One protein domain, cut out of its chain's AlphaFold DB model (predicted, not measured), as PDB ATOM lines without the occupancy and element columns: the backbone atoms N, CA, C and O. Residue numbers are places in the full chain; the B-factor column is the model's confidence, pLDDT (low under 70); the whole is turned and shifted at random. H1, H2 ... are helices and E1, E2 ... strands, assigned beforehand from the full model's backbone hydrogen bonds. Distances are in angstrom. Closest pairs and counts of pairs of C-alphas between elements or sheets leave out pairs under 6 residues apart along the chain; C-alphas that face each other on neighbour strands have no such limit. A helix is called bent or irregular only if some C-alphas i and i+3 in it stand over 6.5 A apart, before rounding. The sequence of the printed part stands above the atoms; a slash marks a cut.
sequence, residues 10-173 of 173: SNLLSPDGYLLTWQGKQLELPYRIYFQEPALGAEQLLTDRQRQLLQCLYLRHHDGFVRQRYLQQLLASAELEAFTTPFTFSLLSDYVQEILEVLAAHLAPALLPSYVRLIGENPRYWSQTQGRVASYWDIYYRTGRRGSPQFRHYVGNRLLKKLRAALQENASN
ATOM      1  N   SER A  10     131.821 182.347 112.829       64.94
ATOM      2  CA  SER A  10     132.957 183.002 113.491       64.94
ATOM      3  C   SER A  10     134.030 182.027 113.983       64.94
ATOM      4  O   SER A  10     135.199 182.388 114.015       64.94
ATOM      5  N   ASN A  11     133.659 180.793 114.333       71.44
ATOM      6  CA  ASN A  11     134.599 179.766 114.791       71.44
ATOM      7  C   ASN A  11     135.287 179.045 113.622       71.44
ATOM      8  O   ASN A  11     136.221 178.274 113.830       71.44
ATOM      9  N   LEU A  12     134.816 179.280 112.395       79.25
ATOM     10  CA  LEU A  12     135.311 178.660 111.166       79.25
ATOM     11  C   LEU A  12     136.107 179.635 110.292       79.25
ATOM     12  O   LEU A  12     136.574 179.256 109.215       79.25
ATOM     13  N   LEU A  13     136.301 180.865 110.767       82.50
ATOM     14  CA  LEU A  13     137.184 181.864 110.187       82.50
ATOM     15  C   LEU A  13     138.322 182.138 111.167       82.50
ATOM     16  O   LEU A  13     138.125 182.217 112.376       82.50
ATOM     17  N   SER A  14     139.532 182.295 110.642       80.88
ATOM     18  CA  SER A  14     140.608 182.878 111.439       80.88
ATOM     19  C   SER A  14     140.217 184.302 111.866       80.88
ATOM     20  O   SER A  14     139.614 185.012 111.060       80.88
ATOM     21  N   PRO A  15     140.575 184.738 113.091       78.50
ATOM     22  CA  PRO A  15     140.332 186.112 113.531       78.50
ATOM     23  C   PRO A  15     141.132 187.140 112.718       78.50
ATOM     24  O   PRO A  15     140.807 188.323 112.736       78.50
ATOM     25  N   ASP A  16     142.172 186.691 112.007       83.81
ATOM     26  CA  ASP A  16     143.010 187.536 111.172       83.81
ATOM     27  C   ASP A  16     142.499 187.599 109.725       83.81
ATOM     28  O   ASP A  16     141.990 186.630 109.150       83.81
ATOM     29  N   GLY A  17     142.746 188.737 109.083       86.19
ATOM     30  CA  GLY A  17     142.432 188.979 107.681       86.19
ATOM     31  C   GLY A  17     143.405 189.964 107.043       86.19
ATOM     32  O   GLY A  17     144.225 190.597 107.709       86.19
ATOM     33  N   TYR A  18     143.326 190.086 105.721       90.62
ATOM     34  CA  TYR A  18     144.001 191.146 104.983       90.62
ATOM     35  C   TYR A  18     142.964 192.134 104.478       90.62
ATOM     36  O   TYR A  18     142.084 191.757 103.708       90.62
ATOM     37  N   LEU A  19     143.109 193.395 104.866       94.75
ATOM     38  CA  LEU A  19     142.387 194.488 104.237       94.75
ATOM     39  C   LEU A  19     143.201 194.986 103.042       94.75
ATOM     40  O   LEU A  19     144.364 195.369 103.196       94.75
ATOM     41  N   LEU A  20     142.604 194.936 101.858       96.00
ATOM     42  CA  LEU A  20     143.251 195.279 100.598       96.00
ATOM     43  C   LEU A  20     142.299 196.025  99.670       96.00
ATOM     44  O   LEU A  20     141.093 195.812  99.679       96.00
ATOM     45  N   THR A  21     142.864 196.889  98.841       97.94
ATOM     46  CA  THR A  21     142.140 197.605  97.798       97.94
ATOM     47  C   THR A  21     142.127 196.758  96.532       97.94
ATOM     48  O   THR A  21     143.179 196.349  96.055       97.94
ATOM     49  N   TRP A  22     140.958 196.494  95.960       97.06
ATOM     50  CA  TRP A  22     140.842 195.897  94.634       97.06
ATOM     51  C   TRP A  22     139.869 196.699  93.781       97.06
ATOM     52  O   TRP A  22     138.703 196.872  94.141       97.06
ATOM     53  N   GLN A  23     140.357 197.218  92.656       95.56
ATOM     54  CA  GLN A  23     139.602 198.096  91.759       95.56
ATOM     55  C   GLN A  23     138.991 199.306  92.484       95.56
ATOM     56  O   GLN A  23     137.834 199.669  92.269       95.56
ATOM     57  N   GLY A  24     139.768 199.906  93.387       95.75
ATOM     58  CA  GLY A  24     139.350 201.053  94.198       95.75
ATOM     59  C   GLY A  24     138.375 200.734  95.338       95.75
ATOM     60  O   GLY A  24     137.951 201.655  96.034       95.75
ATOM     61  N   LYS A  25     138.017 199.463  95.565       96.06
ATOM     62  CA  LYS A  25     137.148 199.042  96.676       96.06
ATOM     63  C   LYS A  25     137.941 198.315  97.751       96.06
ATOM     64  O   LYS A  25     138.825 197.528  97.433       96.06
ATOM     65  N   GLN A  26     137.588 198.546  99.011       96.50
ATOM     66  CA  GLN A  26     138.125 197.762 100.119       96.50
ATOM     67  C   GLN A  26     137.536 196.351 100.096       96.50
ATOM     68  O   GLN A  26     136.324 196.174  99.963       96.50
ATOM     69  N   LEU A  27     138.408 195.360 100.224       94.12
ATOM     70  CA  LEU A  27     138.091 193.947 100.304       94.12
ATOM     71  C   LEU A  27     138.791 193.370 101.531       94.12
ATOM     72  O   LEU A  27     139.999 193.528 101.704       94.12
ATOM     73  N   GLU A  28     138.027 192.675 102.362       92.56
ATOM     74  CA  GLU A  28     138.567 191.887 103.460       92.56
ATOM     75  C   GLU A  28     138.753 190.441 103.003       92.56
ATOM     76  O   GLU A  28     137.813 189.771 102.572       92.56
ATOM     77  N   LEU A  29     139.994 189.972 103.062       92.00
ATOM     78  CA  LEU A  29     140.384 188.646 102.620       92.00
ATOM     79  C   LEU A  29     140.723 187.784 103.847       92.00
ATOM     80  O   LEU A  29     141.737 188.052 104.503       92.00
ATOM     81  N   PRO A  30     139.933 186.741 104.161       91.31
ATOM     82  CA  PRO A  30     140.089 185.977 105.399       91.31
ATOM     83  C   PRO A  30     141.444 185.277 105.434       91.31
ATOM     84  O   PRO A  30     141.873 184.750 104.408       91.31
ATOM     85  N   TYR A  31     142.129 185.226 106.586       90.75
ATOM     86  CA  TYR A  31     143.429 184.554 106.666       90.75
ATOM     87  C   TYR A  31     143.313 183.053 106.357       90.75
ATOM     88  O   TYR A  31     143.968 182.551 105.435       90.75
ATOM     89  N   ARG A  32     142.434 182.358 107.082       92.25
ATOM     90  CA  ARG A  32     142.102 180.946 106.885       92.25
ATOM     91  C   ARG A  32     140.621 180.697 107.107       92.25
ATOM     92  O   ARG A  32     139.997 181.387 107.910       92.25
ATOM     93  N   ILE A  33     140.110 179.676 106.431       93.12
ATOM     94  CA  ILE A  33     138.784 179.108 106.667       93.12
ATOM     95  C   ILE A  33     138.897 177.631 107.058       93.12
ATOM     96  O   ILE A  33     139.834 176.930 106.650       93.12
ATOM     97  N   TYR A  34     137.897 177.159 107.795       92.50
ATOM     98  CA  TYR A  34     137.790 175.786 108.297       92.50
ATOM     99  C   TYR A  34     136.463 175.115 107.898       92.50
ATOM    100  O   TYR A  34     136.068 174.118 108.498       92.50
ATOM    101  N   PHE A  35     135.763 175.666 106.898       88.06
ATOM    102  CA  PHE A  35     134.530 175.081 106.371       88.06
ATOM    103  C   PHE A  35     134.780 173.687 105.790       88.06
ATOM    104  O   PHE A  35     135.748 173.482 105.059       88.06
ATOM    105  N   GLN A  36     133.873 172.757 106.088       89.62
ATOM    106  CA  GLN A  36     133.817 171.474 105.395       89.62
ATOM    107  C   GLN A  36     133.450 171.690 103.933       89.62
ATOM    108  O   GLN A  36     132.650 172.573 103.617       89.62
ATOM    109  N   GLU A  37     134.010 170.860 103.059       90.25
ATOM    110  CA  GLU A  37     133.704 170.938 101.636       90.25
ATOM    111  C   GLU A  37     132.227 170.650 101.347       90.25
ATOM    112  O   GLU A  37     131.592 169.875 102.075       90.25
ATOM    113  N   PRO A  38     131.658 171.244 100.281       88.75
ATOM    114  CA  PRO A  38     130.282 170.973  99.904       88.75
ATOM    115  C   PRO A  38     130.107 169.495  99.548       88.75
ATOM    116  O   PRO A  38     131.043 168.818  99.117       88.75
ATOM    117  N   ALA A  39     128.875 169.000  99.676       87.38
ATOM    118  CA  ALA A  39     128.547 167.657  99.216       87.38
ATOM    119  C   ALA A  39     128.903 167.483  97.730       87.38
ATOM    120  O   ALA A  39     128.748 168.406  96.922       87.38
ATOM    121  N   LEU A  40     129.347 166.278  97.364       82.56
ATOM    122  CA  LEU A  40     129.686 165.947  95.982       82.56
ATOM    123  C   LEU A  40     128.523 166.299  95.041       82.56
ATOM    124  O   LEU A  40     127.381 165.912  95.276       82.56
ATOM    125  N   GLY A  41     128.827 167.045  93.979       81.62
ATOM    126  CA  GLY A  41     127.846 167.489  92.985       81.62
ATOM    127  C   GLY A  41     127.120 168.798  93.316       81.62
ATOM    128  O   GLY A  41     126.539 169.386  92.410       81.62
ATOM    129  N   ALA A  42     127.207 169.326  94.544       86.38
ATOM    130  CA  ALA A  42     126.538 170.585  94.906       86.38
ATOM    131  C   ALA A  42     127.004 171.777  94.044       86.38
ATOM    132  O   ALA A  42     126.215 172.655  93.704       86.38
ATOM    133  N   GLU A  43     128.271 171.777  93.623       86.50
ATOM    134  CA  GLU A  43     128.851 172.822  92.769       86.50
ATOM    135  C   GLU A  43     128.307 172.838  91.331       86.50
ATOM    136  O   GLU A  43     128.452 173.842  90.631       86.50
ATOM    137  N   GLN A  44     127.673 171.749  90.878       86.94
ATOM    138  CA  GLN A  44     127.097 171.656  89.530       86.94
ATOM    139  C   GLN A  44     125.845 172.525  89.378       86.94
ATOM    140  O   GLN A  44     125.493 172.903  88.265       86.94
ATOM    141  N   LEU A  45     125.194 172.867  90.493       91.31
ATOM    142  CA  LEU A  45     124.020 173.741  90.525       91.31
ATOM    143  C   LEU A  45     124.390 175.231  90.499       91.31
ATOM    144  O   LEU A  45     123.514 176.084  90.374       91.31
ATOM    145  N   LEU A  46     125.677 175.557  90.651       94.25
ATOM    146  CA  LEU A  46     126.160 176.932  90.689       94.25
ATOM    147  C   LEU A  46     126.388 177.465  89.276       94.25
ATOM    148  O   LEU A  46     126.929 176.769  88.415       94.25
ATOM    149  N   THR A  47     126.065 178.741  89.075       95.38
ATOM    150  CA  THR A  47     126.557 179.492  87.911       95.38
ATOM    151  C   THR A  47     128.084 179.580  87.947       95.38
ATOM    152  O   THR A  47     128.688 179.469  89.017       95.38
ATOM    153  N   ASP A  48     128.728 179.836  86.808       94.25
ATOM    154  CA  ASP A  48     130.195 179.925  86.741       94.25
ATOM    155  C   ASP A  48     130.753 180.959  87.720       94.25
ATOM    156  O   ASP A  48     131.677 180.670  88.478       94.25
ATOM    157  N   ARG A  49     130.110 182.126  87.808       95.81
ATOM    158  CA  ARG A  49     130.478 183.172  88.765       95.81
ATOM    159  C   ARG A  49     130.359 182.713  90.222       95.81
ATOM    160  O   ARG A  49     131.252 182.979  91.024       95.81
ATOM    161  N   GLN A  50     129.274 182.023  90.582       96.06
ATOM    162  CA  GLN A  50     129.087 181.478  91.935       96.06
ATOM    163  C   GLN A  50     130.114 180.387  92.255       96.06
ATOM    164  O   GLN A  50     130.635 180.339  93.368       96.06
ATOM    165  N   ARG A  51     130.446 179.546  91.272       96.00
ATOM    166  CA  ARG A  51     131.472 178.512  91.406       96.00
ATOM    167  C   ARG A  51     132.854 179.120  91.619       96.00
ATOM    168  O   ARG A  51     133.564 178.690  92.519       96.00
ATOM    169  N   GLN A  52     133.206 180.173  90.880       96.56
ATOM    170  CA  GLN A  52     134.471 180.885  91.082       96.56
ATOM    171  C   GLN A  52     134.541 181.580  92.445       96.56
ATOM    172  O   GLN A  52     135.596 181.567  93.076       96.56
ATOM    173  N   LEU A  53     133.433 182.148  92.941       95.69
ATOM    174  CA  LEU A  53     133.367 182.698  94.303       95.69
ATOM    175  C   LEU A  53     133.640 181.621  95.360       95.69
ATOM    176  O   LEU A  53     134.441 181.838  96.270       95.69
ATOM    177  N   LEU A  54     133.016 180.451  95.216       95.56
ATOM    178  CA  LEU A  54     133.239 179.310  96.099       95.56
ATOM    179  C   LEU A  54     134.694 178.826  96.037       95.56
ATOM    180  O   LEU A  54     135.340 178.669  97.072       95.56
ATOM    181  N   GLN A  55     135.236 178.649  94.833       96.19
ATOM    182  CA  GLN A  55     136.629 178.258  94.620       96.19
ATOM    183  C   GLN A  55     137.589 179.254  95.281       96.19
ATOM    184  O   GLN A  55     138.496 178.834  95.995       96.19
ATOM    185  N   CYS A  56     137.354 180.563  95.123       96.12
ATOM    186  CA  CYS A  56     138.122 181.624  95.781       96.12
ATOM    187  C   CYS A  56     138.119 181.482  97.304       96.12
ATOM    188  O   CYS A  56     139.177 181.571  97.930       96.12
ATOM    189  N   LEU A  57     136.953 181.215  97.898       94.81
ATOM    190  CA  LEU A  57     136.832 180.971  99.332       94.81
ATOM    191  C   LEU A  57     137.716 179.783  99.755       94.81
ATOM    192  O   LEU A  57     138.530 179.922 100.670       94.81
ATOM    193  N   TYR A  58     137.662 178.661  99.029       96.38
ATOM    194  CA  TYR A  58     138.484 177.477  99.316       96.38
ATOM    195  C   TYR A  58     139.984 177.638  99.051       96.38
ATOM    196  O   TYR A  58     140.778 176.890  99.628       96.38
ATOM    197  N   LEU A  59     140.424 178.670  98.322       96.81
ATOM    198  CA  LEU A  59     141.847 179.039  98.284       96.81
ATOM    199  C   LEU A  59     142.366 179.499  99.658       96.81
ATOM    200  O   LEU A  59     143.576 179.535  99.884       96.81
ATOM    201  N   ARG A  60     141.476 179.814 100.606       95.44
ATOM    202  CA  ARG A  60     141.822 180.163 101.993       95.44
ATOM    203  C   ARG A  60     141.675 178.998 102.966       95.44
ATOM    204  O   ARG A  60     141.895 179.186 104.160       95.44
ATOM    205  N   HIS A  61     141.345 177.799 102.492       95.69
ATOM    206  CA  HIS A  61     141.181 176.632 103.355       95.69
ATOM    207  C   HIS A  61     142.479 176.286 104.099       95.69
ATOM    208  O   HIS A  61     143.580 176.570 103.621       95.69
ATOM    209  N   HIS A  62     142.380 175.721 105.301       92.31
ATOM    210  CA  HIS A  62     143.557 175.334 106.085       92.31
ATOM    211  C   HIS A  62     144.360 174.203 105.414       92.31
ATOM    212  O   HIS A  62     145.592 174.244 105.395       92.31
ATOM    213  N   ASP A  63     143.681 173.249 104.775       94.62
ATOM    214  CA  ASP A  63     144.310 172.147 104.042       94.62
ATOM    215  C   ASP A  63     144.929 172.615 102.707       94.62
ATOM    216  O   ASP A  63     144.299 173.317 101.911       94.62
ATOM    217  N   GLY A  64     146.196 172.255 102.477       94.75
ATOM    218  CA  GLY A  64     146.939 172.536 101.244       94.75
ATOM    219  C   GLY A  64     146.445 171.752 100.030       94.75
ATOM    220  O   GLY A  64     146.410 172.311  98.936       94.75
ATOM    221  N   PHE A  65     145.994 170.510 100.215       95.56
ATOM    222  CA  PHE A  65     145.461 169.684  99.129       95.56
ATOM    223  C   PHE A  65     144.155 170.263  98.583       95.56
ATOM    224  O   PHE A  65     143.968 170.355  97.369       95.56
ATOM    225  N   VAL A  66     143.285 170.726  99.485       96.25
ATOM    226  CA  VAL A  66     142.040 171.424  99.138       96.25
ATOM    227  C   VAL A  66     142.354 172.673  98.315       96.25
ATOM    228  O   VAL A  66     141.874 172.809  97.191       96.25
ATOM    229  N   ARG A  67     143.237 173.547  98.815       97.06
ATOM    230  CA  ARG A  67     143.640 174.772  98.103       97.06
ATOM    231  C   ARG A  67     144.191 174.498  96.709       97.06
ATOM    232  O   ARG A  67     143.797 175.172  95.763       97.06
ATOM    233  N   GLN A  68     145.086 173.519  96.575       97.25
ATOM    234  CA  GLN A  68     145.665 173.163  95.283       97.25
ATOM    235  C   GLN A  68     144.590 172.695  94.296       97.25
ATOM    236  O   GLN A  68     144.567 173.171  93.160       97.25
ATOM    237  N   ARG A  69     143.678 171.812  94.724       96.44
ATOM    238  CA  ARG A  69     142.592 171.317  93.871       96.44
ATOM    239  C   ARG A  69     141.658 172.442  93.428       96.44
ATOM    240  O   ARG A  69     141.382 172.548  92.237       96.44
ATOM    241  N   TYR A  70     141.202 173.295  94.347       96.56
ATOM    242  CA  TYR A  70     140.330 174.420  93.986       96.56
ATOM    243  C   TYR A  70     141.046 175.450  93.106       96.56
ATOM    244  O   TYR A  70     140.419 176.011  92.213       96.56
ATOM    245  N   LEU A  71     142.359 175.655  93.277       97.12
ATOM    246  CA  LEU A  71     143.142 176.489  92.362       97.12
ATOM    247  C   LEU A  71     143.153 175.901  90.948       97.12
ATOM    248  O   LEU A  71     142.918 176.624  89.987       97.12
ATOM    249  N   GLN A  72     143.404 174.598  90.808       95.81
ATOM    250  CA  GLN A  72     143.399 173.936  89.502       95.81
ATOM    251  C   GLN A  72     142.023 174.008  88.832       95.81
ATOM    252  O   GLN A  72     141.942 174.307  87.646       95.81
ATOM    253  N   GLN A  73     140.945 173.786  89.588       94.75
ATOM    254  CA  GLN A  73     139.579 173.914  89.075       94.75
ATOM    255  C   GLN A  73     139.254 175.350  88.651       94.75
ATOM    256  O   GLN A  73     138.666 175.552  87.591       94.75
ATOM    257  N   LEU A  74     139.662 176.345  89.446       95.50
ATOM    258  CA  LEU A  74     139.470 177.754  89.121       95.50
ATOM    259  C   LEU A  74     140.178 178.111  87.813       95.50
ATOM    260  O   LEU A  74     139.552 178.657  86.909       95.50
ATOM    261  N   LEU A  75     141.456 177.742  87.686       93.50
ATOM    262  CA  LEU A  75     142.283 178.041  86.512       93.50
ATOM    263  C   LEU A  75     141.905 177.240  85.257       93.50
ATOM    264  O   LEU A  75     142.342 177.599  84.169       93.50
ATOM    265  N   ALA A  76     141.091 176.189  85.391       91.69
ATOM    266  CA  ALA A  76     140.509 175.463  84.264       91.69
ATOM    267  C   ALA A  76     139.270 176.159  83.666       91.69
ATOM    268  O   ALA A  76     138.767 175.725  82.628       91.69
ATOM    269  N   SER A  77     138.761 177.219  84.304       88.50
ATOM    270  CA  SER A  77     137.646 178.011  83.774       88.50
ATOM    271  C   SER A  77     138.061 178.755  82.502       88.50
ATOM    272  O   SER A  77     139.168 179.285  82.429       88.50
ATOM    273  N   ALA A  78     137.160 178.834  81.517       84.25
ATOM    274  CA  ALA A  78     137.422 179.532  80.254       84.25
ATOM    275  C   ALA A  78     137.725 181.027  80.454       84.25
ATOM    276  O   ALA A  78     138.614 181.573  79.807       84.25
ATOM    277  N   GLU A  79     137.012 181.669  81.383       89.25
ATOM    278  CA  GLU A  79     137.206 183.070  81.746       89.25
ATOM    279  C   GLU A  79     137.284 183.207  83.263       89.25
ATOM    280  O   GLU A  79     136.471 182.635  83.993       89.25
ATOM    281  N   LEU A  80     138.264 183.970  83.746       92.69
ATOM    282  CA  LEU A  80     138.410 184.275  85.165       92.69
ATOM    283  C   LEU A  80     137.760 185.611  85.480       92.69
ATOM    284  O   LEU A  80     138.111 186.649  84.919       92.69
ATOM    285  N   GLU A  81     136.867 185.590  86.456       94.88
ATOM    286  CA  GLU A  81     136.279 186.794  87.006       94.88
ATOM    287  C   GLU A  81     137.343 187.647  87.697       94.88
ATOM    288  O   GLU A  81     138.243 187.149  88.382       94.88
ATOM    289  N   ALA A  82     137.221 188.970  87.595       94.06
ATOM    290  CA  ALA A  82     138.242 189.868  88.126       94.06
ATOM    291  C   ALA A  82     138.393 189.766  89.656       94.06
ATOM    292  O   ALA A  82     139.481 189.985  90.187       94.06
ATOM    293  N   PHE A  83     137.326 189.405  90.381       94.50
ATOM    294  CA  PHE A  83     137.371 189.220  91.838       94.50
ATOM    295  C   PHE A  83     138.237 188.032  92.275       94.50
ATOM    296  O   PHE A  83     138.553 187.932  93.455       94.50
ATOM    297  N   THR A  84     138.645 187.149  91.359       95.88
ATOM    298  CA  THR A  84     139.517 186.007  91.678       95.88
ATOM    299  C   THR A  84     140.943 186.440  92.018       95.88
ATOM    300  O   THR A  84     141.645 185.750  92.756       95.88
ATOM    301  N   THR A  85     141.363 187.614  91.531       96.19
ATOM    302  CA  THR A  85     142.750 188.094  91.597       96.19
ATOM    303  C   THR A  85     143.305 188.197  93.022       96.19
ATOM    304  O   THR A  85     144.372 187.635  93.268       96.19
ATOM    305  N   PRO A  86     142.634 188.841  93.999       96.69
ATOM    306  CA  PRO A  86     143.146 188.886  95.369       96.69
ATOM    307  C   PRO A  86     143.331 187.503  96.010       96.69
ATOM    308  O   PRO A  86     144.265 187.293  96.786       96.69
ATOM    309  N   PHE A  87     142.468 186.543  95.670       96.69
ATOM    310  CA  PHE A  87     142.505 185.197  96.237       96.69
ATOM    311  C   PHE A  87     143.649 184.375  95.649       96.69
ATOM    312  O   PHE A  87     144.451 183.823  96.404       96.69
ATOM    313  N   THR A  88     143.787 184.354  94.322       96.69
ATOM    314  CA  THR A  88     144.895 183.663  93.647       96.69
ATOM    315  C   THR A  88     146.240 184.309  93.979       96.69
ATOM    316  O   THR A  88     147.216 183.598  94.221       96.69
ATOM    317  N   PHE A  89     146.300 185.640  94.098       96.75
ATOM    318  CA  PHE A  89     147.514 186.341  94.515       96.75
ATOM    319  C   PHE A  89     147.931 185.959  95.933       96.75
ATOM    320  O   PHE A  89     149.118 185.779  96.198       96.75
ATOM    321  N   SER A  90     146.975 185.795  96.853       95.69
ATOM    322  CA  SER A  90     147.294 185.471  98.245       95.69
ATOM    323  C   SER A  90     148.065 184.156  98.409       95.69
ATOM    324  O   SER A  90     148.885 184.036  99.324       95.69
ATOM    325  N   LEU A  91     147.899 183.221  97.467       96.12
ATOM    326  CA  LEU A  91     148.638 181.959  97.406       96.12
ATOM    327  C   LEU A  91     150.127 182.132  97.056       96.12
ATOM    328  O   LEU A  91     150.917 181.233  97.316       96.12
ATOM    329  N   LEU A  92     150.562 183.289  96.535       94.62
ATOM    330  CA  LEU A  92     151.997 183.594  96.401       94.62
ATOM    331  C   LEU A  92     152.699 183.616  97.758       94.62
ATOM    332  O   LEU A  92     153.893 183.352  97.844       94.62
ATOM    333  N   SER A  93     151.955 183.952  98.812       87.62
ATOM    334  CA  SER A  93     152.434 183.980 100.189       87.62
ATOM    335  C   SER A  93     152.140 182.685 100.941       87.62
ATOM    336  O   SER A  93     152.034 182.714 102.161       87.62
ATOM    337  N   ASP A  94     151.971 181.573 100.226       84.88
ATOM    338  CA  ASP A  94     151.789 180.238 100.785       84.88
ATOM    339  C   ASP A  94     153.132 179.512 100.923       84.88
ATOM    340  O   ASP A  94     154.075 179.774 100.176       84.88
ATOM    341  N   TYR A  95     153.231 178.587 101.874       81.50
ATOM    342  CA  TYR A  95     154.446 177.788 102.071       81.50
ATOM    343  C   TYR A  95     154.452 176.500 101.233       81.50
ATOM    344  O   TYR A  95     155.477 175.827 101.161       81.50
ATOM    345  N   VAL A  96     153.325 176.150 100.601       90.56
ATOM    346  CA  VAL A  96     153.171 174.932  99.791       90.56
ATOM    347  C   VAL A  96     153.725 175.165  98.383       90.56
ATOM    348  O   VAL A  96     153.150 175.914  97.589       90.56
ATOM    349  N   GLN A  97     154.843 174.519  98.056       91.00
ATOM    350  CA  GLN A  97     155.539 174.704  96.779       91.00
ATOM    351  C   GLN A  97     154.688 174.278  95.571       91.00
ATOM    352  O   GLN A  97     154.736 174.927  94.530       91.00
ATOM    353  N   GLU A  98     153.889 173.226  95.703       93.69
ATOM    354  CA  GLU A  98     153.048 172.663  94.646       93.69
ATOM    355  C   GLU A  98     151.990 173.666  94.169       93.69
ATOM    356  O   GLU A  98     151.747 173.798  92.970       93.69
ATOM    357  N   ILE A  99     151.418 174.447  95.090       95.62
ATOM    358  CA  ILE A  99     150.482 175.532  94.766       95.62
ATOM    359  C   ILE A  99     151.188 176.625  93.955       95.62
ATOM    360  O   ILE A  99     150.643 177.131  92.972       95.62
ATOM    361  N   LEU A 100     152.422 176.970  94.333       95.00
ATOM    362  CA  LEU A 100     153.216 177.958  93.608       95.00
ATOM    363  C   LEU A 100     153.577 177.480  92.193       95.00
ATOM    364  O   LEU A 100     153.596 178.296  91.276       95.00
ATOM    365  N   GLU A 101     153.827 176.185  91.988       94.69
ATOM    366  CA  GLU A 101     154.048 175.625  90.645       94.69
ATOM    367  C   GLU A 101     152.779 175.714  89.780       94.69
ATOM    368  O   GLU A 101     152.860 176.118  88.617       94.69
ATOM    369  N   VAL A 102     151.592 175.445  90.348       94.75
ATOM    370  CA  VAL A 102     150.313 175.644  89.638       94.75
ATOM    371  C   VAL A 102     150.142 177.109  89.222       94.75
ATOM    372  O   VAL A 102     149.821 177.383  88.064       94.75
ATOM    373  N   LEU A 103     150.412 178.062  90.123       93.62
ATOM    374  CA  LEU A 103     150.391 179.489  89.786       93.62
ATOM    375  C   LEU A 103     151.412 179.845  88.703       93.62
ATOM    376  O   LEU A 103     151.094 180.591  87.778       93.62
ATOM    377  N   ALA A 104     152.637 179.326  88.795       92.38
ATOM    378  CA  ALA A 104     153.704 179.624  87.844       92.38
ATOM    379  C   ALA A 104     153.352 179.201  86.418       92.38
ATOM    380  O   ALA A 104     153.634 179.959  85.484       92.38
ATOM    381  N   ALA A 105     152.682 178.057  86.261       91.56
ATOM    382  CA  ALA A 105     152.210 177.571  84.970       91.56
ATOM    383  C   ALA A 105     151.171 178.505  84.313       91.56
ATOM    384  O   ALA A 105     151.145 178.616  83.090       91.56
ATOM    385  N   HIS A 106     150.374 179.235  85.103       86.25
ATOM    386  CA  HIS A 106     149.256 180.054  84.605       86.25
ATOM    387  C   HIS A 106     149.491 181.570  84.707       86.25
ATOM    388  O   HIS A 106     148.690 182.361  84.209       86.25
ATOM    389  N   LEU A 107     150.598 182.008  85.320       81.50
ATOM    390  CA  LEU A 107     150.838 183.424  85.600       81.50
ATOM    391  C   LEU A 107     150.906 184.283  84.325       81.50
ATOM    392  O   LEU A 107     150.423 185.405  84.342       81.50
ATOM    393  N   ALA A 108     151.517 183.789  83.238       71.56
ATOM    394  CA  ALA A 108     151.850 184.619  82.068       71.56
ATOM    395  C   ALA A 108     150.635 185.158  81.285       71.56
ATOM    396  O   ALA A 108     150.632 186.355  81.021       71.56
ATOM    397  N   PRO A 109     149.639 184.336  80.901       72.19
ATOM    398  CA  PRO A 109     148.593 184.797  79.985       72.19
ATOM    399  C   PRO A 109     147.397 185.455  80.682       72.19
ATOM    400  O   PRO A 109     146.833 186.400  80.145       72.19
ATOM    401  N   ALA A 110     147.003 184.973  81.867       73.88
ATOM    402  CA  ALA A 110     145.715 185.342  82.468       73.88
ATOM    403  C   ALA A 110     145.834 186.239  83.710       73.88
ATOM    404  O   ALA A 110     145.014 187.128  83.923       73.88
ATOM    405  N   LEU A 111     146.850 186.010  84.550       87.00
ATOM    406  CA  LEU A 111     146.904 186.612  85.889       87.00
ATOM    407  C   LEU A 111     147.842 187.819  85.985       87.00
ATOM    408  O   LEU A 111     147.626 188.689  86.828       87.00
ATOM    409  N   LEU A 112     148.881 187.883  85.146       92.00
ATOM    410  CA  LEU A 112     149.959 188.865  85.288       92.00
ATOM    411  C   LEU A 112     149.477 190.330  85.288       92.00
ATOM    412  O   LEU A 112     149.851 191.042  86.223       92.00
ATOM    413  N   PRO A 113     148.630 190.797  84.345       92.75
ATOM    414  CA  PRO A 113     148.162 192.186  84.357       92.75
ATOM    415  C   PRO A 113     147.347 192.518  85.614       92.75
ATOM    416  O   PRO A 113     147.543 193.559  86.244       92.75
ATOM    417  N   SER A 114     146.477 191.600  86.034       94.38
ATOM    418  CA  SER A 114     145.654 191.767  87.233       94.38
ATOM    419  C   SER A 114     146.502 191.800  88.508       94.38
ATOM    420  O   SER A 114     146.236 192.597  89.406       94.38
ATOM    421  N   TYR A 115     147.569 190.999  88.575       96.88
ATOM    422  CA  TYR A 115     148.513 191.011  89.695       96.88
ATOM    423  C   TYR A 115     149.298 192.321  89.754       96.88
ATOM    424  O   TYR A 115     149.463 192.875  90.837       96.88
ATOM    425  N   VAL A 116     149.744 192.848  88.608       96.44
ATOM    426  CA  VAL A 116     150.399 194.163  88.540       96.44
ATOM    427  C   VAL A 116     149.479 195.255  89.085       96.44
ATOM    428  O   VAL A 116     149.902 196.035  89.939       96.44
ATOM    429  N   ARG A 117     148.206 195.265  88.669       96.44
ATOM    430  CA  ARG A 117     147.214 196.211  89.199       96.44
ATOM    431  C   ARG A 117     147.054 196.081  90.713       96.44
ATOM    432  O   ARG A 117     147.115 197.086  91.415       96.44
ATOM    433  N   LEU A 118     146.886 194.856  91.217       97.50
ATOM    434  CA  LEU A 118     146.712 194.608  92.650       97.50
ATOM    435  C   LEU A 118     147.922 195.109  93.450       97.50
ATOM    436  O   LEU A 118     147.752 195.691  94.519       97.50
ATOM    437  N   ILE A 119     149.137 194.906  92.933       97.88
ATOM    438  CA  ILE A 119     150.370 195.399  93.557       97.88
ATOM    439  C   ILE A 119     150.382 196.929  93.600       97.88
ATOM    440  O   ILE A 119     150.711 197.491  94.646       97.88
ATOM    441  N   GLY A 120     149.997 197.597  92.508       97.31
ATOM    442  CA  GLY A 120     149.905 199.058  92.449       97.31
ATOM    443  C   GLY A 120     148.923 199.633  93.474       97.31
ATOM    444  O   GLY A 120     149.222 200.628  94.126       97.31
ATOM    445  N   GLU A 121     147.789 198.962  93.680       97.62
ATOM    446  CA  GLU A 121     146.789 199.345  94.685       97.62
ATOM    447  C   GLU A 121     147.219 198.983  96.128       97.62
ATOM    448  O   GLU A 121     146.686 199.547  97.084       97.62
ATOM    449  N   ASN A 122     148.188 198.069  96.316       98.06
ATOM    450  CA  ASN A 122     148.571 197.521  97.628       98.06
ATOM    451  C   ASN A 122     150.092 197.303  97.814       98.06
ATOM    452  O   ASN A 122     150.534 196.177  98.096       98.06
ATOM    453  N   PRO A 123     150.932 198.352  97.767       97.12
ATOM    454  CA  PRO A 123     152.390 198.208  97.858       97.12
ATOM    455  C   PRO A 123     152.867 197.563  99.172       97.12
ATOM    456  O   PRO A 123     153.828 196.786  99.183       97.12
ATOM    457  N   ARG A 124     152.172 197.812 100.292       96.75
ATOM    458  CA  ARG A 124     152.485 197.174 101.584       96.75
ATOM    459  C   ARG A 124     152.221 195.665 101.554       96.75
ATOM    460  O   ARG A 124     153.035 194.898 102.064       96.75
ATOM    461  N   TYR A 125     151.112 195.241 100.949       96.25
ATOM    462  CA  TYR A 125     150.764 193.824 100.823       96.25
ATOM    463  C   TYR A 125     151.750 193.082  99.913       96.25
ATOM    464  O   TYR A 125     152.163 191.957 100.208       96.25
ATOM    465  N   TRP A 126     152.217 193.746  98.852       97.56
ATOM    466  CA  TRP A 126     153.280 193.229  97.999       97.56
ATOM    467  C   TRP A 126     154.589 193.002  98.767       97.56
ATOM    468  O   TRP A 126     155.137 191.899  98.735       97.56
ATOM    469  N   SER A 127     155.043 193.993  99.540       97.44
ATOM    470  CA  SER A 127     156.248 193.869 100.372       97.44
ATOM    471  C   SER A 127     156.157 192.692 101.358       97.44
ATOM    472  O   SER A 127     157.084 191.885 101.464       97.44
ATOM    473  N   GLN A 128     155.002 192.518 102.012       95.88
ATOM    474  CA  GLN A 128     154.751 191.379 102.904       95.88
ATOM    475  C   GLN A 128     154.797 190.037 102.166       95.88
ATOM    476  O   GLN A 128     155.381 189.073 102.664       95.88
ATOM    477  N   THR A 129     154.213 189.972 100.968       96.75
ATOM    478  CA  THR A 129     154.231 188.774 100.118       96.75
ATOM    479  C   THR A 129     155.666 188.376  99.773       96.75
ATOM    480  O   THR A 129     156.041 187.216  99.942       96.75
ATOM    481  N   GLN A 130     156.509 189.341  99.389       97.50
ATOM    482  CA  GLN A 130     157.930 189.095  99.123       97.50
ATOM    483  C   GLN A 130     158.665 188.550 100.357       97.50
ATOM    484  O   GLN A 130     159.433 187.593 100.241       97.50
ATOM    485  N   GLY A 131     158.421 189.143 101.531       97.06
ATOM    486  CA  GLY A 131     159.026 188.711 102.792       97.06
ATOM    487  C   GLY A 131     158.633 187.286 103.182       97.06
ATOM    488  O   GLY A 131     159.489 186.502 103.591       97.06
ATOM    489  N   ARG A 132     157.361 186.911 102.995       95.56
ATOM    490  CA  ARG A 132     156.868 185.555 103.287       95.56
ATOM    491  C   ARG A 132     157.476 184.500 102.377       95.56
ATOM    492  O   ARG A 132     157.949 183.490 102.882       95.56
ATOM    493  N   VAL A 133     157.549 184.758 101.071       95.94
ATOM    494  CA  VAL A 133     158.205 183.850 100.114       95.94
ATOM    495  C   VAL A 133     159.654 183.569 100.518       95.94
ATOM    496  O   VAL A 133     160.094 182.421 100.484       95.94
ATOM    497  N   ALA A 134     160.400 184.605 100.916       95.12
ATOM    498  CA  ALA A 134     161.772 184.439 101.394       95.12
ATOM    499  C   ALA A 134     161.827 183.663 102.720       95.12
ATOM    500  O   ALA A 134     162.621 182.735 102.851       95.12
ATOM    501  N   SER A 135     160.953 184.001 103.672       94.88
ATOM    502  CA  SER A 135     160.914 183.377 105.002       94.88
ATOM    503  C   SER A 135     160.552 181.894 104.940       94.88
ATOM    504  O   SER A 135     161.176 181.078 105.608       94.88
ATOM    505  N   TYR A 136     159.576 181.514 104.116       92.81
ATOM    506  CA  TYR A 136     159.211 180.111 103.939       92.81
ATOM    507  C   TYR A 136     160.302 179.327 103.240       92.81
ATOM    508  O   TYR A 136     160.597 178.204 103.648       92.81
ATOM    509  N   TRP A 137     160.963 179.929 102.251       94.06
ATOM    510  CA  TRP A 137     162.131 179.279 101.691       94.06
ATOM    511  C   TRP A 137     163.215 179.029 102.746       94.06
ATOM    512  O   TRP A 137     163.769 177.930 102.808       94.06
ATOM    513  N   ASP A 138     163.474 180.023 103.598       92.88
ATOM    514  CA  ASP A 138     164.470 179.916 104.659       92.88
ATOM    515  C   ASP A 138     164.155 178.773 105.631       92.88
ATOM    516  O   ASP A 138     165.000 177.916 105.882       92.88
ATOM    517  N   ILE A 139     162.914 178.723 106.119       92.25
ATOM    518  CA  ILE A 139     162.469 177.750 107.122       92.25
ATOM    519  C   ILE A 139     162.483 176.319 106.568       92.25
ATOM    520  O   ILE A 139     162.931 175.404 107.256       92.25
ATOM    521  N   TYR A 140     161.998 176.110 105.340       88.62
ATOM    522  CA  TYR A 140     161.760 174.760 104.820       88.62
ATOM    523  C   TYR A 140     162.889 174.212 103.941       88.62
ATOM    524  O   TYR A 140     163.063 172.995 103.870       88.62
ATOM    525  N   TYR A 141     163.672 175.074 103.284       89.12
ATOM    526  CA  TYR A 141     164.613 174.645 102.244       89.12
ATOM    527  C   TYR A 141     166.063 175.104 102.462       89.12
ATOM    528  O   TYR A 141     166.964 174.490 101.880       89.12
ATOM    529  N   ARG A 142     166.346 176.119 103.302       87.31
ATOM    530  CA  ARG A 142     167.724 176.639 103.476       87.31
ATOM    531  C   ARG A 142     168.711 175.578 103.940       87.31
ATOM    532  O   ARG A 142     169.848 175.570 103.475       87.31
ATOM    533  N   THR A 143     168.303 174.687 104.843       85.12
ATOM    534  CA  THR A 143     169.207 173.674 105.412       85.12
ATOM    535  C   THR A 143     169.603 172.586 104.407       85.12
ATOM    536  O   THR A 143     170.344 171.677 104.767       85.12
ATOM    537  N   GLY A 144     169.126 172.650 103.155       66.81
ATOM    538  CA  GLY A 144     169.738 171.932 102.040       66.81
ATOM    539  C   GLY A 144     169.582 170.413 102.083       66.81
ATOM    540  O   GLY A 144     170.477 169.699 101.633       66.81
ATOM    541  N   ARG A 145     168.455 169.891 102.597       74.62
ATOM    542  CA  ARG A 145     168.139 168.456 102.448       74.62
ATOM    543  C   ARG A 145     168.117 168.101 100.956       74.62
ATOM    544  O   ARG A 145     167.715 168.930 100.135       74.62
ATOM    545  N   ARG A 146     168.557 166.888 100.599       72.19
ATOM    546  CA  ARG A 146     168.694 166.424  99.204       72.19
ATOM    547  C   ARG A 146     167.429 166.749  98.394       72.19
ATOM    548  O   ARG A 146     166.351 166.288  98.746       72.19
ATOM    549  N   GLY A 147     167.572 167.554  97.336       73.62
ATOM    550  CA  GLY A 147     166.459 168.001  96.482       73.62
ATOM    551  C   GLY A 147     165.897 169.397  96.788       73.62
ATOM    552  O   GLY A 147     165.085 169.891  96.012       73.62
ATOM    553  N   SER A 148     166.345 170.067  97.857       83.62
ATOM    554  CA  SER A 148     165.893 171.431  98.178       83.62
ATOM    555  C   SER A 148     166.391 172.442  97.134       83.62
ATOM    556  O   SER A 148     167.596 172.486  96.855       83.62
ATOM    557  N   PRO A 149     165.515 173.287  96.562       84.25
ATOM    558  CA  PRO A 149     165.942 174.288  95.600       84.25
ATOM    559  C   PRO A 149     166.736 175.393  96.303       84.25
ATOM    560  O   PRO A 149     166.341 175.902  97.350       84.25
ATOM    561  N   GLN A 150     167.828 175.845  95.686       89.06
ATOM    562  CA  GLN A 150     168.448 177.118  96.068       89.06
ATOM    563  C   GLN A 150     167.437 178.255  95.874       89.06
ATOM    564  O   GLN A 150     166.650 178.206  94.929       89.06
ATOM    565  N   PHE A 151     167.492 179.319  96.683       89.62
ATOM    566  CA  PHE A 151     166.499 180.403  96.611       89.62
ATOM    567  C   PHE A 151     166.350 180.996  95.204       89.62
ATOM    568  O   PHE A 151     165.251 181.319  94.763       89.62
ATOM    569  N   ARG A 152     167.444 181.094  94.435       90.31
ATOM    570  CA  ARG A 152     167.412 181.559  93.036       90.31
ATOM    571  C   ARG A 152     166.579 180.681  92.091       90.31
ATOM    572  O   ARG A 152     166.106 181.198  91.083       90.31
ATOM    573  N   HIS A 153     166.410 179.400  92.415       90.62
ATOM    574  CA  HIS A 153     165.650 178.408  91.649       90.62
ATOM    575  C   HIS A 153     164.295 178.074  92.290       90.62
ATOM    576  O   HIS A 153     163.464 177.440  91.649       90.62
ATOM    577  N   TYR A 154     164.056 178.509  93.530       93.38
ATOM    578  CA  TYR A 154     162.776 178.333  94.203       93.38
ATOM    579  C   TYR A 154     161.651 179.016  93.417       93.38
ATOM    580  O   TYR A 154     161.768 180.182  93.025       93.38
ATOM    581  N   VAL A 155     160.553 178.293  93.192       94.50
ATOM    582  CA  VAL A 155     159.417 178.758  92.385       94.50
ATOM    583  C   VAL A 155     158.842 180.082  92.874       94.50
ATOM    584  O   VAL A 155     158.611 180.967  92.053       94.50
ATOM    585  N   GLY A 156     158.741 180.280  94.193       94.88
ATOM    586  CA  GLY A 156     158.295 181.545  94.766       94.88
ATOM    587  C   GLY A 156     159.169 182.712  94.306       94.88
ATOM    588  O   GLY A 156     158.665 183.715  93.816       94.88
ATOM    589  N   ASN A 157     160.495 182.567  94.343       95.19
ATOM    590  CA  ASN A 157     161.398 183.621  93.878       95.19
ATOM    591  C   ASN A 157     161.325 183.837  92.355       95.19
ATOM    592  O   ASN A 157     161.433 184.974  91.895       95.19
ATOM    593  N   ARG A 158     161.112 182.779  91.559       94.56
ATOM    594  CA  ARG A 158     160.887 182.913  90.106       94.56
ATOM    595  C   ARG A 158     159.628 183.737  89.812       94.56
ATOM    596  O   ARG A 158     159.689 184.658  88.999       94.56
ATOM    597  N   LEU A 159     158.529 183.461  90.518       95.12
ATOM    598  CA  LEU A 159     157.283 184.233  90.444       95.12
ATOM    599  C   LEU A 159     157.511 185.703  90.819       95.12
ATOM    600  O   LEU A 159     157.133 186.594  90.059       95.12
ATOM    601  N   LEU A 160     158.197 185.968  91.941       95.62
ATOM    602  CA  LEU A 160     158.498 187.338  92.368       95.62
ATOM    603  C   LEU A 160     159.329 188.102  91.330       95.62
ATOM    604  O   LEU A 160     159.067 189.276  91.085       95.62
ATOM    605  N   LYS A 161     160.329 187.461  90.712       95.12
ATOM    606  CA  LYS A 161     161.135 188.081  89.648       95.12
ATOM    607  C   LYS A 161     160.286 188.454  88.436       95.12
ATOM    608  O   LYS A 161     160.421 189.567  87.939       95.12
ATOM    609  N   LYS A 162     159.395 187.559  88.002       94.31
ATOM    610  CA  LYS A 162     158.492 187.809  86.873       94.31
ATOM    611  C   LYS A 162     157.555 188.988  87.141       94.31
ATOM    612  O   LYS A 162     157.387 189.838  86.276       94.31
ATOM    613  N   LEU A 163     157.017 189.086  88.358       95.44
ATOM    614  CA  LEU A 163     156.197 190.227  88.775       95.44
ATOM    615  C   LEU A 163     156.985 191.539  88.809       95.44
ATOM    616  O   LEU A 163     156.487 192.556  88.339       95.44
ATOM    617  N   ARG A 164     158.223 191.531  89.320       95.81
ATOM    618  CA  ARG A 164     159.081 192.729  89.322       95.81
ATOM    619  C   ARG A 164     159.397 193.222  87.913       95.81
ATOM    620  O   ARG A 164     159.337 194.425  87.697       95.81
ATOM    621  N   ALA A 165     159.698 192.315  86.984       94.50
ATOM    622  CA  ALA A 165     159.929 192.673  85.586       94.50
ATOM    623  C   ALA A 165     158.684 193.340  84.974       94.50
ATOM    624  O   ALA A 165     158.773 194.450  84.463       94.50
ATOM    625  N   ALA A 166     157.505 192.737  85.156       93.62
ATOM    626  CA  ALA A 166     156.251 193.308  84.662       93.62
ATOM    627  C   ALA A 166     155.925 194.681  85.282       93.62
ATOM    628  O   ALA A 166     155.404 195.562  84.603       93.62
ATOM    629  N   LEU A 167     156.240 194.896  86.563       94.19
ATOM    630  CA  LEU A 167     156.075 196.203  87.212       94.19
ATOM    631  C   LEU A 167     157.001 197.269  86.610       94.19
ATOM    632  O   LEU A 167     156.585 198.413  86.461       94.19
ATOM    633  N   GLN A 168     158.238 196.904  86.261       92.44
ATOM    634  CA  GLN A 168     159.198 197.815  85.627       92.44
ATOM    635  C   GLN A 168     158.763 198.195  84.208       92.44
ATOM    636  O   GLN A 168     158.833 199.366  83.842       92.44
ATOM    637  N   GLU A 169     158.263 197.228  83.437       89.50
ATOM    638  CA  GLU A 169     157.711 197.463  82.098       89.50
ATOM    639  C   GLU A 169     156.503 198.410  82.146       89.50
ATOM    640  O   GLU A 169     156.444 199.365  81.381       89.50
ATOM    641  N   ASN A 170     155.580 198.211  83.096       83.81
ATOM    642  CA  ASN A 170     154.416 199.090  83.262       83.81
ATOM    643  C   ASN A 170     154.772 200.504  83.738       83.81
ATOM    644  O   ASN A 170     154.040 201.432  83.430       83.81
ATOM    645  N   ALA A 171     155.866 200.684  84.483       77.69
ATOM    646  CA  ALA A 171     156.331 202.009  84.900       77.69
ATOM    647  C   ALA A 171     157.094 202.767  83.794       77.69
ATOM    648  O   ALA A 171     157.364 203.956  83.954       77.69
ATOM    649  N   SER A 172     157.480 202.079  82.714       69.25
ATOM    650  CA  SER A 172     158.213 202.659  81.577       69.25
ATOM    651  C   SER A 172     157.297 203.087  80.419       69.25
ATOM    652  O   SER A 172     157.794 203.667  79.455       69.25
ATOM    653  N   ASN A 173     155.995 202.792  80.516       54.75
ATOM    654  CA  ASN A 173     154.937 203.151  79.565       54.75
ATOM    655  C   ASN A 173     154.058 204.264  80.140       54.75
ATOM    656  O   ASN A 173     153.544 205.066  79.331       54.75
TER     657      ASN A 173
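This is residues 10 to 173 of the 173 residues of an uncharacterized protein of Hymenobacter sp. Fur1 (UniProt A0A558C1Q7). A small hairpin of two strands, E1 and E2, packs on one side of a helical body with H4 at its core; H2, H3, both arms of the bent H5, H6 and H7 surround H4, and short H1 lies at the far end, beyond H2. The printed part has 164 residues, with two named strands followed by seven named helices; the sheet, E1 - E2, is antiparallel and the class is mostly helix. It is compact, with a radius of gyration of the C-alphas of 16.1 A and spans of 44 by 44 by 32 A.

E1, residues 17 to 22, begins at C-alpha 17 (142.432, 188.979, 107.681); E2 is residues 25 to 30. H1 is residues 42 to 45, H2 48 to 58, H3 64 to 75 and H4 82 to 93, only just irregular: C-alphas 83 and 86 are 6.8 A apart. H5, residues 97 to 121, was assigned as one helix by its hydrogen bonds but is bent, C-alphas 105 and 108 being 7.6 A apart; its arms are H5a, 97 to 105, and H5b, 108 to 121, irregular with C-alphas 110 and 113 7.5 A apart. H6, 123 to 141, is 26.9 A long; H7, 155 to 171, is 24.6 A and ends at (156.331, 202.009, 84.900).

In the hairpin E1 and E2, N 20 and O 27 are 3.0 A apart, within hydrogen-bond range. The closest C-alphas of E2 and H4, Leu 29 and Phe 87, are 7.6 A apart. With residues 84 to 88 alone, H4 touches H2, closest at C-alphas 87 and 56, 5.7 A. H3 touches H5a, C-alphas 68 and 99 closest at 5.4 A, a shallow tilt of 9 degrees, the same way. Every O i to N i+4 pair is within range in H2, H3, H5a, H6 and H7; H4 has 3 of 8, with 7 of 9 O i to N i+3 pairs, H5b has 7 of 10, and H1 is too short for one.

The farthest C-alphas, Ala 39 and Ser 172, are 49.2 A apart. The printed part has no cut; the links E2 to H1 and H6 to H7 are long. Residues 10, 144 and 172 to 173 have pLDDT under 70.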